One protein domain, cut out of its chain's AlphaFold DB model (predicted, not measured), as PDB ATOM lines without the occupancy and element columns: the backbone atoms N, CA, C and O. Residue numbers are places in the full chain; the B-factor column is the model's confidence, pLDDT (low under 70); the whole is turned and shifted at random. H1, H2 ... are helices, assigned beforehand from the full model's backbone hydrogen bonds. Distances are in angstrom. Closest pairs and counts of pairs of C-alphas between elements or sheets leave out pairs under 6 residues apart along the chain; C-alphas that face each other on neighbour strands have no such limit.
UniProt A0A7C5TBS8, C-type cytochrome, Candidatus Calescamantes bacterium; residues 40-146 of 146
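Overview. This is residues 40 to 146 of the 146 residues of the protein "C-type cytochrome" of Candidatus Calescamantes bacterium (UniProt A0A7C5TBS8). Two helix groups, H5 with H2 and H4 with H3 and H1, stand toward opposite ends of an elongated body, with loops between them. The printed part has 107 residues with five named helices, H1 to H5 in chain order, and no named strand; the class is all helix, with 47 residues, under half, in them. It is compact, radius of gyration of the C-alphas 14.0 A, spanning 41 by 27 by 26 A.

Arrangement. Start at H5, residues 130 to 144; it touches H2, residues 63 to 67, closest at C-alphas 141 and 67, 6.7 A. H4, residues 111 to 123, touches H3, residues 84 to 91, closest at C-alphas 118 and 84, 5.1 A, at a steep 61 degrees, opposite ways. H4's residues 113 to 117 alone touch H1, residues 40 to 45, closest at C-alphas 117 and 42, 6.7 A. Every O i to N i+4 pair is within hydrogen-bond range except in H4, 8 of 9.

Along the chain. Find C-alpha 130 at (272.782, 242.346, 267.331); H5 runs 21.3 A to C-alpha 144 at (284.717, 254.664, 254.634). H4 spans 19.0 A.

Size, cuts and confidence. C-alphas 94 and 146, the farthest apart, are 42.9 A apart. The printed part has no cut; the link H4 to H5 is short, the others long. No printed residue is under 70 in pLDDT.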
ATOM      1  N   LYS A  40     289.408 231.388 255.005       97.00
ATOM      2  CA  LYS A  40     289.063 232.819 255.057       97.00
ATOM      3  C   LYS A  40     289.207 233.480 253.686       97.00
ATOM      4  O   LYS A  40     288.344 234.262 253.278       97.00
ATOM      5  N   GLN A  41     290.267 233.145 252.956       96.69
ATOM      6  CA  GLN A  41     290.490 233.612 251.591       96.69
ATOM      7  C   GLN A  41     289.423 233.055 250.644       96.69
ATOM      8  O   GLN A  41     288.826 233.835 249.900       96.69
ATOM      9  N   ILE A  42     289.071 231.768 250.760       97.25
ATOM     10  CA  ILE A  42     287.967 231.157 250.000       97.25
ATOM     11  C   ILE A  42     286.665 231.949 250.218       97.25
ATOM     12  O   ILE A  42     285.982 232.309 249.258       97.25
ATOM     13  N   PHE A  43     286.327 232.297 251.465       98.00
ATOM     14  CA  PHE A  43     285.130 233.088 251.784       98.00
ATOM     15  C   PHE A  43     285.110 234.460 251.076       98.00
ATOM     16  O   PHE A  43     284.062 234.927 250.606       98.00
ATOM     17  N   ILE A  44     286.267 235.116 250.976       96.94
ATOM     18  CA  ILE A  44     286.419 236.422 250.324       96.94
ATOM     19  C   ILE A  44     286.341 236.286 248.796       96.94
ATOM     20  O   ILE A  44     285.561 236.997 248.147       96.94
ATOM     21  N   GLU A  45     287.096 235.355 248.217       96.06
ATOM     22  CA  GLU A  45     287.211 235.136 246.769       96.06
ATOM     23  C   GLU A  45     285.901 234.639 246.156       96.06
ATOM     24  O   GLU A  45     285.452 235.159 245.128       96.06
ATOM     25  N   GLN A  46     285.193 233.754 246.864       96.69
ATOM     26  CA  GLN A  46     283.853 233.275 246.501       96.69
ATOM     27  C   GLN A  46     282.754 234.322 246.762       96.69
ATOM     28  O   GLN A  46     281.559 234.073 246.571       96.69
ATOM     29  N   ARG A  47     283.148 235.551 247.129       96.56
ATOM     30  CA  ARG A  47     282.291 236.735 247.287       96.56
ATOM     31  C   ARG A  47     281.203 236.571 248.353       96.56
ATOM     32  O   ARG A  47     280.172 237.250 248.262       96.56
ATOM     33  N   CYS A  48     281.423 235.751 249.382       98.00
ATOM     34  CA  CYS A  48     280.495 235.617 250.511       98.00
ATOM     35  C   CYS A  48     280.309 236.961 251.236       98.00
ATOM     36  O   CYS A  48     279.187 237.313 251.614       98.00
ATOM     37  N   ILE A  49     281.365 237.785 251.280       98.06
ATOM     38  CA  ILE A  49     281.362 239.136 251.867       98.06
ATOM     39  C   ILE A  49     280.349 240.113 251.237       98.06
ATOM     40  O   ILE A  49     280.069 241.170 251.792       98.06
ATOM     41  N   LYS A  50     279.740 239.790 250.083       97.06
ATOM     42  CA  LYS A  50     278.658 240.610 249.496       97.06
ATOM     43  C   LYS A  50     277.395 240.652 250.361       97.06
ATOM     44  O   LYS A  50     276.634 241.611 250.286       97.06
ATOM     45  N   CYS A  51     277.137 239.594 251.123       97.69
ATOM     46  CA  CYS A  51     275.939 239.459 251.956       97.69
ATOM     47  C   CYS A  51     276.275 239.116 253.408       97.69
ATOM     48  O   CYS A  51     275.364 239.020 254.232       97.69
ATOM     49  N   HIS A  52     277.552 238.890 253.709       98.12
ATOM     50  CA  HIS A  52     277.989 238.337 254.975       98.12
ATOM     51  C   HIS A  52     279.219 239.042 255.526       98.12
ATOM     52  O   HIS A  52     279.940 239.722 254.802       98.12
ATOM     53  N   SER A  53     279.443 238.840 256.815       98.44
ATOM     54  CA  SER A  53     280.644 239.225 257.550       98.44
ATOM     55  C   SER A  53     280.987 238.131 258.557       98.44
ATOM     56  O   SER A  53     280.155 237.262 258.835       98.44
ATOM     57  N   VAL A  54     282.198 238.181 259.108       98.50
ATOM     58  CA  VAL A  54     282.603 237.366 260.258       98.50
ATOM     59  C   VAL A  54     283.372 238.263 261.219       98.50
ATOM     60  O   VAL A  54     284.595 238.355 261.153       98.50
ATOM     61  N   LYS A  55     282.650 238.966 262.094       98.25
ATOM     62  CA  LYS A  55     283.242 239.912 263.050       98.25
ATOM     63  C   LYS A  55     284.271 239.263 263.983       98.25
ATOM     64  O   LYS A  55     285.294 239.877 264.255       98.25
ATOM     65  N   SER A  56     284.030 238.033 264.439       98.06
ATOM     66  CA  SER A  56     284.976 237.274 265.283       98.06
ATOM     67  C   SER A  56     286.348 237.036 264.641       98.06
ATOM     68  O   SER A  56     287.319 236.837 265.359       98.06
ATOM     69  N   GLU A  57     286.432 237.125 263.314       97.81
ATOM     70  CA  GLU A  57     287.658 236.963 262.526       97.81
ATOM     71  C   GLU A  57     288.049 238.270 261.800       97.81
ATOM     72  O   GLU A  57     288.855 238.245 260.876       97.81
ATOM     73  N   ASP A  58     287.427 239.401 262.167       97.19
ATOM     74  CA  ASP A  58     287.537 240.722 261.516       97.19
ATOM     75  C   ASP A  58     287.306 240.720 259.985       97.19
ATOM     76  O   ASP A  58     287.785 241.581 259.244       97.19
ATOM     77  N   ILE A  59     286.511 239.775 259.471       98.12
ATOM     78  CA  ILE A  59     286.160 239.723 258.045       98.12
ATOM     79  C   ILE A  59     284.991 240.670 257.785       98.12
ATOM     80  O   ILE A  59     283.822 240.368 258.056       98.12
ATOM     81  N   LYS A  60     285.322 241.826 257.216       97.81
ATOM     82  CA  LYS A  60     284.382 242.900 256.892       97.81
ATOM     83  C   LYS A  60     283.496 242.528 255.694       97.81
ATOM     84  O   LYS A  60     283.951 241.860 254.762       97.81
ATOM     85  N   PRO A  61     282.233 242.985 255.669       97.75
ATOM     86  CA  PRO A  61     281.418 242.886 254.469       97.75
ATOM     87  C   PRO A  61     281.991 243.776 253.362       97.75
ATOM     88  O   PRO A  61     282.703 244.746 253.618       97.75
ATOM     89  N   LEU A  62     281.627 243.483 252.116       97.31
ATOM     90  CA  LEU A  62     282.000 244.309 250.977       97.31
ATOM     91  C   LEU A  62     281.485 245.737 251.196       97.31
ATOM     92  O   LEU A  62     280.279 245.931 251.352       97.31
ATOM     93  N   GLU A  63     282.380 246.717 251.115       96.44
ATOM     94  CA  GLU A  63     282.104 248.143 251.325       96.44
ATOM     95  C   GLU A  63     280.850 248.626 250.591       96.44
ATOM     96  O   GLU A  63     279.928 249.160 251.205       96.44
ATOM     97  N   LYS A  64     280.747 248.327 249.291       96.06
ATOM     98  CA  LYS A  64     279.563 248.661 248.487       96.06
ATOM     99  C   LYS A  64     278.265 248.130 249.104       96.06
ATOM    100  O   LYS A  64     277.249 248.812 249.092       96.06
ATOM    101  N   SER A  65     278.287 246.924 249.665       95.94
ATOM    102  CA  SER A  65     277.106 246.327 250.303       95.94
ATOM    103  C   SER A  65     276.759 247.011 251.623       95.94
ATOM    104  O   SER A  65     275.580 247.132 251.953       95.94
ATOM    105  N   LEU A  66     277.774 247.477 252.349       94.25
ATOM    106  CA  LEU A  66     277.615 248.210 253.598       94.25
ATOM    107  C   LEU A  66     277.028 249.614 253.370       94.25
ATOM    108  O   LEU A  66     276.136 250.026 254.115       94.25
ATOM    109  N   LEU A  67     277.497 250.314 252.331       94.00
ATOM    110  CA  LEU A  67     277.025 251.648 251.942       94.00
ATOM    111  C   LEU A  67     275.621 251.626 251.323       94.00
ATOM    112  O   LEU A  67     274.813 252.505 251.602       94.00
ATOM    113  N   GLU A  68     275.298 250.599 250.535       94.12
ATOM    114  CA  GLU A  68     273.960 250.406 249.951       94.12
ATOM    115  C   GLU A  68     272.927 249.872 250.963       94.12
ATOM    116  O   GLU A  68     271.819 249.503 250.573       94.12
ATOM    117  N   ASN A  69     273.277 249.777 252.252       86.00
ATOM    118  CA  ASN A  69     272.424 249.231 253.314       86.00
ATOM    119  C   ASN A  69     271.822 247.859 252.962       86.00
ATOM    120  O   ASN A  69     270.681 247.541 253.313       86.00
ATOM    121  N   LYS A  70     272.591 247.013 252.264       92.12
ATOM    122  CA  LYS A  70     272.162 245.643 251.986       92.12
ATOM    123  C   LYS A  70     272.015 244.876 253.294       92.12
ATOM    124  O   LYS A  70     272.720 245.116 254.271       92.12
ATOM    125  N   LYS A  71     271.122 243.885 253.288       92.00
ATOM    126  CA  LYS A  71     270.982 242.953 254.407       92.00
ATOM    127  C   LYS A  71     272.242 242.089 254.524       92.00
ATOM    128  O   LYS A  71     272.351 241.078 253.830       92.00
ATOM    129  N   ILE A  72     273.150 242.499 255.404       96.44
ATOM    130  CA  ILE A  72     274.371 241.773 255.757       96.44
ATOM    131  C   ILE A  72     274.076 240.895 256.974       96.44
ATOM    132  O   ILE A  72     273.484 241.356 257.950       96.44
ATOM    133  N   LYS A  73     274.453 239.616 256.909       96.50
ATOM    134  CA  LYS A  73     274.334 238.674 258.026       96.50
ATOM    135  C   LYS A  73     275.715 238.223 258.483       96.50
ATOM    136  O   LYS A  73     276.448 237.636 257.693       96.50
ATOM    137  N   ASP A  74     275.999 238.415 259.763       98.25
ATOM    138  CA  ASP A  74     277.232 237.930 260.368       98.25
ATOM    139  C   ASP A  74     277.199 236.408 260.601       98.25
ATOM    140  O   ASP A  74     276.136 235.827 260.859       98.25
ATOM    141  N   HIS A  75     278.358 235.765 260.457       98.12
ATOM    142  CA  HIS A  75     278.544 234.321 260.584       98.12
ATOM    143  C   HIS A  75     279.447 233.896 261.748       98.12
ATOM    144  O   HIS A  75     279.739 232.710 261.853       98.12
ATOM    145  N   SER A  76     279.808 234.804 262.662       98.44
ATOM    146  CA  SER A  76     280.656 234.495 263.829       98.44
ATOM    147  C   SER A  76     280.122 233.371 264.720       98.44
ATOM    148  O   SER A  76     280.894 232.751 265.443       98.44
ATOM    149  N   ASP A  77     278.816 233.094 264.661       98.00
ATOM    150  CA  ASP A  77     278.129 232.099 265.484       98.00
ATOM    151  C   ASP A  77     277.618 230.875 264.702       98.00
ATOM    152  O   ASP A  77     276.876 230.056 265.252       98.00
ATOM    153  N   VAL A  78     277.905 230.768 263.399       97.81
ATOM    154  CA  VAL A  78     277.173 229.835 262.527       97.81
ATOM    155  C   VAL A  78     277.381 228.371 262.913       97.81
ATOM    156  O   VAL A  78     276.426 227.593 262.831       97.81
ATOM    157  N   GLY A  79     278.560 228.029 263.429       98.06
ATOM    158  CA  GLY A  79     278.897 226.702 263.927       98.06
ATOM    159  C   GLY A  79     278.104 226.275 265.161       98.06
ATOM    160  O   GLY A  79     277.947 225.084 265.415       98.06
ATOM    161  N   LEU A  80     277.510 227.212 265.911       97.88
ATOM    162  CA  LEU A  80     276.586 226.867 267.001       97.88
ATOM    163  C   LEU A  80     275.273 226.266 266.496       97.88
ATOM    164  O   LEU A  80     274.539 225.662 267.275       97.88
ATOM    165  N   ARG A  81     274.936 226.492 265.223       95.94
ATOM    166  CA  ARG A  81     273.607 226.200 264.673       95.94
ATOM    167  C   ARG A  81     273.641 225.209 263.520       95.94
ATOM    168  O   ARG A  81     272.587 224.663 263.210       95.94
ATOM    169  N   ARG A  82     274.786 225.035 262.850       97.75
ATOM    170  CA  ARG A  82     274.927 224.251 261.616       97.75
ATOM    171  C   ARG A  82     276.186 223.396 261.653       97.75
ATOM    172  O   ARG A  82     277.242 223.880 262.045       97.75
ATOM    173  N   ASP A  83     276.054 222.166 261.180       98.19
ATOM    174  CA  ASP A  83     277.175 221.279 260.881       98.19
ATOM    175  C   ASP A  83     277.684 221.467 259.439       98.19
ATOM    176  O   ASP A  83     277.094 222.192 258.625       98.19
ATOM    177  N   LYS A  84     278.800 220.800 259.134       98.31
ATOM    178  CA  LYS A  84     279.482 220.853 257.838       98.31
ATOM    179  C   LYS A  84     278.576 220.398 256.696       98.31
ATOM    180  O   LYS A  84     278.444 221.106 255.698       98.31
ATOM    181  N   ASP A  85     277.901 219.262 256.851       98.44
ATOM    182  CA  ASP A  85     277.030 218.686 255.821       98.44
ATOM    183  C   ASP A  85     275.876 219.617 255.464       98.44
ATOM    184  O   ASP A  85     275.557 219.812 254.285       98.44
ATOM    185  N   TRP A  86     275.262 220.230 256.475       98.56
ATOM    186  CA  TRP A  86     274.225 221.224 256.285       98.56
ATOM    187  C   TRP A  86     274.759 222.405 255.477       98.56
ATOM    188  O   TRP A  86     274.113 222.824 254.516       98.56
ATOM    189  N   ILE A  87     275.942 222.925 255.821       98.56
ATOM    190  CA  ILE A  87     276.560 224.064 255.125       98.56
ATOM    191  C   ILE A  87     276.846 223.714 253.660       98.56
ATOM    192  O   ILE A  87     276.462 224.478 252.768       98.56
ATOM    193  N   LYS A  88     277.429 222.540 253.391       98.69
ATOM    194  CA  LYS A  88     277.716 222.067 252.027       98.69
ATOM    195  C   LYS A  88     276.434 221.968 251.194       98.69
ATOM    196  O   LYS A  88     276.331 222.589 250.132       98.69
ATOM    197  N   LYS A  89     275.416 221.266 251.702       98.62
ATOM    198  CA  LYS A  89     274.110 221.107 251.033       98.62
ATOM    199  C   LYS A  89     273.400 222.449 250.835       98.62
ATOM    200  O   LYS A  89     272.761 222.683 249.804       98.62
ATOM    201  N   TRP A  90     273.519 223.363 251.798       98.38
ATOM    202  CA  TRP A  90     272.940 224.703 251.727       98.38
ATOM    203  C   TRP A  90     273.554 225.539 250.599       98.38
ATOM    204  O   TRP A  90     272.819 226.117 249.791       98.38
ATOM    205  N   LEU A  91     274.887 225.560 250.497       98.25
ATOM    206  CA  LEU A  91     275.615 226.284 249.450       98.25
ATOM    207  C   LEU A  91     275.411 225.654 248.063       98.25
ATOM    208  O   LEU A  91     275.296 226.374 247.065       98.25
ATOM    209  N   LYS A  92     275.247 224.328 247.994       98.25
ATOM    210  CA  LYS A  92     274.837 223.604 246.776       98.25
ATOM    211  C   LYS A  92     273.366 223.809 246.397       98.25
ATOM    212  O   LYS A  92     272.973 223.473 245.278       98.25
ATOM    213  N   LYS A  93     272.568 224.440 247.271       98.25
ATOM    214  CA  LYS A  93     271.116 224.661 247.118       98.25
ATOM    215  C   LYS A  93     270.312 223.353 247.052       98.25
ATOM    216  O   LYS A  93     269.267 223.298 246.395       98.25
ATOM    217  N   GLU A  94     270.776 222.323 247.748       98.00
ATOM    218  CA  GLU A  94     270.134 221.004 247.844       98.00
ATOM    219  C   GLU A  94     269.072 220.962 248.947       98.00
ATOM    220  O   GLU A  94     268.091 220.234 248.830       98.00
ATOM    221  N   ILE A  95     269.212 221.807 249.971       98.00
ATOM    222  CA  ILE A  95     268.271 221.913 251.092       98.00
ATOM    223  C   ILE A  95     267.647 223.310 251.192       98.00
ATOM    224  O   ILE A  95     268.165 224.296 250.658       98.00
ATOM    225  N   ASN A  96     266.530 223.386 251.916       97.62
ATOM    226  CA  ASN A  96     265.884 224.631 252.317       97.62
ATOM    227  C   ASN A  96     266.221 224.954 253.780       97.62
ATOM    228  O   ASN A  96     266.505 224.061 254.575       97.62
ATOM    229  N   ASN A  97     266.160 226.234 254.146       94.00
ATOM    230  CA  ASN A  97     266.184 226.641 255.547       94.00
ATOM    231  C   ASN A  97     264.800 226.462 256.193       94.00
ATOM    232  O   ASN A  97     263.827 226.106 255.531       94.00
ATOM    233  N   GLU A  98     264.695 226.807 257.474       93.00
ATOM    234  CA  GLU A  98     263.470 226.725 258.282       93.00
ATOM    235  C   GLU A  98     262.310 227.558 257.710       93.00
ATOM    236  O   GLU A  98     261.156 227.353 258.063       93.00
ATOM    237  N   LYS A  99     262.608 228.510 256.818       94.38
ATOM    238  CA  LYS A  99     261.628 229.372 256.142       94.38
ATOM    239  C   LYS A  99     261.306 228.899 254.720       94.38
ATOM    240  O   LYS A  99     260.774 229.681 253.936       94.38
ATOM    241  N   GLY A 100     261.705 227.680 254.347       96.06
ATOM    242  CA  GLY A 100     261.477 227.114 253.016       96.06
ATOM    243  C   GLY A 100     262.286 227.775 251.894       96.06
ATOM    244  O   GLY A 100     261.995 227.564 250.721       96.06
ATOM    245  N   LYS A 101     263.294 228.598 252.215       96.50
ATOM    246  CA  LYS A 101     264.108 229.316 251.220       96.50
ATOM    247  C   LYS A 101     265.439 228.613 251.019       96.50
ATOM    248  O   LYS A 101     266.012 228.141 251.993       96.50
ATOM    249  N   LYS A 102     265.961 228.622 249.790       97.38
ATOM    250  CA  LYS A 102     267.338 228.209 249.458       97.38
ATOM    251  C   LYS A 102     268.323 229.367 249.617       97.38
ATOM    252  O   LYS A 102     267.920 230.535 249.620       97.38
ATOM    253  N   HIS A 103     269.619 229.058 249.674       96.38
ATOM    254  CA  HIS A 103     270.650 230.087 249.578       96.38
ATOM    255  C   HIS A 103     270.501 230.880 248.271       96.38
ATOM    256  O   HIS A 103     270.110 230.336 247.231       96.38
ATOM    257  N   LYS A 104     270.791 232.187 248.302       95.25
ATOM    258  CA  LYS A 104     270.597 233.049 247.125       95.25
ATOM    259  C   LYS A 104     271.509 232.621 245.974       95.25
ATOM    260  O   LYS A 104     271.045 232.490 244.843       95.25
ATOM    261  N   VAL A 105     272.770 232.331 246.285       95.50
ATOM    262  CA  VAL A 105     273.821 232.002 245.315       95.50
ATOM    263  C   VAL A 105     274.150 230.511 245.397       95.50
ATOM    264  O   VAL A 105     274.268 229.978 246.495       95.50
ATOM    265  N   LYS A 106     274.265 229.830 244.251       97.25
ATOM    266  CA  LYS A 106     274.778 228.451 244.197       97.25
ATOM    267  C   LYS A 106     276.304 228.489 244.267       97.25
ATOM    268  O   LYS A 106     276.892 229.368 243.638       97.25
ATOM    269  N   TRP A 107     276.909 227.555 244.996       97.75
ATOM    270  CA  TRP A 107     278.357 227.355 245.031       97.75
ATOM    271  C   TRP A 107     278.959 227.221 243.623       97.75
ATOM    272  O   TRP A 107     278.329 226.631 242.739       97.75
ATOM    273  N   LYS A 108     280.145 227.808 243.423       95.19
ATOM    274  CA  LYS A 108     280.871 227.833 242.140       95.19
ATOM    275  C   LYS A 108     282.350 227.436 242.243       95.19
ATOM    276  O   LYS A 108     282.977 227.323 241.196       95.19
ATOM    277  N   GLY A 109     282.889 227.279 243.454       94.00
ATOM    278  CA  GLY A 109     284.249 226.786 243.674       94.00
ATOM    279  C   GLY A 109     284.354 225.270 243.497       94.00
ATOM    280  O   GLY A 109     283.376 224.610 243.126       94.00
ATOM    281  N   SER A 110     285.527 224.719 243.792       96.19
ATOM    282  CA  SER A 110     285.755 223.270 243.775       96.19
ATOM    283  C   SER A 110     285.052 222.568 244.951       96.19
ATOM    284  O   SER A 110     284.494 223.220 245.842       96.19
ATOM    285  N   GLU A 111     285.007 221.232 244.941       96.00
ATOM    286  CA  GLU A 111     284.441 220.476 246.068       96.00
ATOM    287  C   GLU A 111     285.355 220.541 247.296       96.00
ATOM    288  O   GLU A 111     284.865 220.597 248.420       96.00
ATOM    289  N   GLU A 112     286.666 220.583 247.079       95.25
ATOM    290  CA  GLU A 112     287.687 220.685 248.120       95.25
ATOM    291  C   GLU A 112     287.621 222.052 248.806       95.25
ATOM    292  O   GLU A 112     287.553 222.122 250.030       95.25
ATOM    293  N   GLU A 113     287.512 223.141 248.035       96.44
ATOM    294  CA  GLU A 113     287.300 224.485 248.588       96.44
ATOM    295  C   GLU A 113     286.007 224.572 249.411       96.44
ATOM    296  O   GLU A 113     285.955 225.242 250.444       96.44
ATOM    297  N   LEU A 114     284.941 223.906 248.950       97.88
ATOM    298  CA  LEU A 114     283.679 223.852 249.684       97.88
ATOM    299  C   LEU A 114     283.834 223.103 251.006       97.88
ATOM    300  O   LEU A 114     283.191 223.475 251.988       97.88
ATOM    301  N   ASP A 115     284.629 222.036 251.012       97.56
ATOM    302  CA  ASP A 115     284.873 221.224 252.193       97.56
ATOM    303  C   ASP A 115     285.632 222.010 253.266       97.56
ATOM    304  O   ASP A 115     285.150 222.096 254.397       97.56
ATOM    305  N   GLU A 116     286.729 222.670 252.884       97.62
ATOM    306  CA  GLU A 116     287.529 223.542 253.755       97.62
ATOM    307  C   GLU A 116     286.704 224.713 254.297       97.62
ATOM    308  O   GLU A 116     286.674 224.986 255.501       97.62
ATOM    309  N   LEU A 117     285.954 225.387 253.415       98.06
ATOM    310  CA  LEU A 117     285.087 226.489 253.815       98.06
ATOM    311  C   LEU A 117     284.014 226.026 254.807       98.06
ATOM    312  O   LEU A 117     283.734 226.716 255.789       98.06
ATOM    313  N   ALA A 118     283.375 224.887 254.538       98.44
ATOM    314  CA  ALA A 118     282.329 224.365 255.403       98.44
ATOM    315  C   ALA A 118     282.884 223.949 256.768       98.44
ATOM    316  O   ALA A 118     282.253 224.273 257.772       98.44
ATOM    317  N   GLU A 119     284.052 223.299 256.808       98.38
ATOM    318  CA  GLU A 119     284.753 222.933 258.042       98.38
ATOM    319  C   GLU A 119     285.022 224.171 258.901       98.38
ATOM    320  O   GLU A 119     284.559 224.249 260.040       98.38
ATOM    321  N   TRP A 120     285.673 225.185 258.329       98.50
ATOM    322  CA  TRP A 120     285.987 226.427 259.034       98.50
ATOM    323  C   TRP A 120     284.735 227.132 259.572       98.50
ATOM    324  O   TRP A 120     284.706 227.561 260.726       98.50
ATOM    325  N   LEU A 121     283.648 227.193 258.794       98.56
ATOM    326  CA  LEU A 121     282.393 227.794 259.256       98.56
ATOM    327  C   LEU A 121     281.808 227.072 260.487       98.56
ATOM    328  O   LEU A 121     281.171 227.722 261.317       98.56
ATOM    329  N   THR A 122     282.034 225.764 260.664       98.44
ATOM    330  CA  THR A 122     281.586 225.054 261.882       98.44
ATOM    331  C   THR A 122     282.355 225.453 263.147       98.44
ATOM    332  O   THR A 122     281.842 225.307 264.262       98.44
ATOM    333  N   GLN A 123     283.560 225.997 262.984       98.38
ATOM    334  CA  GLN A 123     284.428 226.436 264.076       98.38
ATOM    335  C   GLN A 123     284.060 227.844 264.571       98.38
ATOM    336  O   GLN A 123     284.357 228.198 265.712       98.38
ATOM    337  N   LEU A 124     283.325 228.621 263.767       98.44
ATOM    338  CA  LEU A 124     282.814 229.940 264.141       98.44
ATOM    339  C   LEU A 124     281.678 229.816 265.167       98.44
ATOM    340  O   LEU A 124     280.512 229.583 264.825       98.44
ATOM    341  N   ARG A 125     282.027 229.938 266.451       98.12
ATOM    342  CA  ARG A 125     281.125 229.691 267.591       98.12
ATOM    343  C   ARG A 125     281.005 230.873 268.559       98.12
ATOM    344  O   ARG A 125     280.487 230.718 269.666       98.12
ATOM    345  N   THR A 126     281.443 232.055 268.146       98.12
ATOM    346  CA  THR A 126     281.440 233.273 268.962       98.12
ATOM    347  C   THR A 126     280.084 233.965 268.873       98.12
ATOM    348  O   THR A 126     279.725 234.541 267.845       98.12
ATOM    349  N   LYS A 127     279.313 233.925 269.966       96.56
ATOM    350  CA  LYS A 127     278.061 234.688 270.076       96.56
ATOM    351  C   LYS A 127     278.369 236.177 270.171       96.56
ATOM    352  O   LYS A 127     279.227 236.582 270.946       96.56
ATOM    353  N   MET A 128     277.614 236.976 269.430       94.00
ATOM    354  CA  MET A 128     277.686 238.434 269.463       94.00
ATOM    355  C   MET A 128     276.265 238.984 269.462       94.00
ATOM    356  O   MET A 128     275.385 238.416 268.808       94.00
ATOM    357  N   SER A 129     276.025 240.063 270.199       96.06
ATOM    358  CA  SER A 129     274.711 240.706 270.199       96.06
ATOM    359  C   SER A 129     274.439 241.418 268.870       96.06
ATOM    360  O   SER A 129     275.357 241.846 268.162       96.06
ATOM    361  N   GLU A 130     273.159 241.578 268.521       95.00
ATOM    362  CA  GLU A 130     272.782 242.346 267.331       95.00
ATOM    363  C   GLU A 130     273.281 243.792 267.433       95.00
ATOM    364  O   GLU A 130     273.786 244.329 266.449       95.00
ATOM    365  N   GLN A 131     273.222 244.392 268.628       97.19
ATOM    366  CA  GLN A 131     273.723 245.742 268.893       97.19
ATOM    367  C   GLN A 131     275.228 245.855 268.617       97.19
ATOM    368  O   GLN A 131     275.660 246.780 267.930       97.19
ATOM    369  N   GLU A 132     276.033 244.896 269.085       97.19
ATOM    370  CA  GLU A 132     277.478 244.877 268.830       97.19
ATOM    371  C   GLU A 132     277.826 244.740 267.346       97.19
ATOM    372  O   GLU A 132     278.843 245.279 266.898       97.19
ATOM    373  N   ILE A 133     277.032 243.983 266.587       97.31
ATOM    374  CA  ILE A 133     277.221 243.827 265.142       97.31
ATOM    375  C   ILE A 133     276.821 245.121 264.417       97.31
ATOM    376  O   ILE A 133     277.567 245.586 263.556       97.31
ATOM    377  N   GLN A 134     275.687 245.737 264.776       96.44
ATOM    378  CA  GLN A 134     275.249 246.991 264.151       96.44
ATOM    379  C   GLN A 134     276.208 248.148 264.437       96.44
ATOM    380  O   GLN A 134     276.603 248.843 263.502       96.44
ATOM    381  N   SER A 135     276.661 248.294 265.685       97.38
ATOM    382  CA  SER A 135     277.657 249.307 266.049       97.38
ATOM    383  C   SER A 135     278.962 249.117 265.268       97.38
ATOM    384  O   SER A 135     279.550 250.077 264.771       97.38
ATOM    385  N   TRP A 136     279.396 247.867 265.067       97.50
ATOM    386  CA  TRP A 136     280.557 247.580 264.225       97.50
ATOM    387  C   TRP A 136     280.337 248.009 262.768       97.50
ATOM    388  O   TRP A 136     281.191 248.685 262.198       97.50
ATOM    389  N   TYR A 137     279.179 247.707 262.176       97.00
ATOM    390  CA  TYR A 137     278.844 248.165 260.825       97.00
ATOM    391  C   TYR A 137     278.787 249.691 260.700       97.00
ATOM    392  O   TYR A 137     279.232 250.235 259.692       97.00
ATOM    393  N   GLU A 138     278.249 250.396 261.691       96.06
ATOM    394  CA  GLU A 138     278.235 251.861 261.725       96.06
ATOM    395  C   GLU A 138     279.649 252.435 261.763       96.06
ATOM    396  O   GLU A 138     279.978 253.298 260.949       96.06
ATOM    397  N   ASN A 139     280.516 251.889 262.617       96.88
ATOM    398  CA  ASN A 139     281.922 252.284 262.678       96.88
ATOM    399  C   ASN A 139     282.634 252.076 261.335       96.88
ATOM    400  O   ASN A 139     283.336 252.973 260.869       96.88
ATOM    401  N   LEU A 140     282.407 250.939 260.671       96.62
ATOM    402  CA  LEU A 140     282.944 250.688 259.332       96.62
ATOM    403  C   LEU A 140     282.443 251.723 258.312       96.62
ATOM    404  O   LEU A 140     283.245 252.284 257.569       96.62
ATOM    405  N   ARG A 141     281.139 252.046 258.304       95.56
ATOM    406  CA  ARG A 141     280.581 253.088 257.415       95.56
ATOM    407  C   ARG A 141     281.217 254.453 257.661       95.56
ATOM    408  O   ARG A 141     281.439 255.193 256.707       95.56
ATOM    409  N   MET A 142     281.491 254.794 258.918       94.88
ATOM    410  CA  MET A 142     282.137 256.056 259.271       94.88
ATOM    411  C   MET A 142     283.599 256.105 258.825       94.88
ATOM    412  O   MET A 142     284.056 257.168 258.426       94.88
ATOM    413  N   GLN A 143     284.322 254.983 258.862       95.12
ATOM    414  CA  GLN A 143     285.697 254.902 258.357       95.12
ATOM    415  C   GLN A 143     285.769 255.074 256.838       95.12
ATOM    416  O   GLN A 143     286.689 255.715 256.357       95.12
ATOM    417  N   ILE A 144     284.788 254.547 256.101       93.75
ATOM    418  CA  ILE A 144     284.717 254.664 254.634       93.75
ATOM    419  C   ILE A 144     284.412 256.098 254.172       93.75
ATOM    420  O   ILE A 144     284.844 256.518 253.107       93.75
ATOM    421  N   LYS A 145     283.616 256.846 254.945       87.31
ATOM    422  CA  LYS A 145     283.203 258.216 254.594       87.31
ATOM    423  C   LYS A 145     284.249 259.290 254.918       87.31
ATOM    424  O   LYS A 145     284.015 260.444 254.567       87.31
ATOM    425  N   LYS A 146     285.306 258.939 255.652       75.38
ATOM    426  CA  LYS A 146     286.421 259.833 255.987       75.38
ATOM    427  C   LYS A 146     287.449 259.816 254.869       75.38
ATOM    428  O   LYS A 146     287.979 260.910 254.589       75.38
TER     429      LYS A 146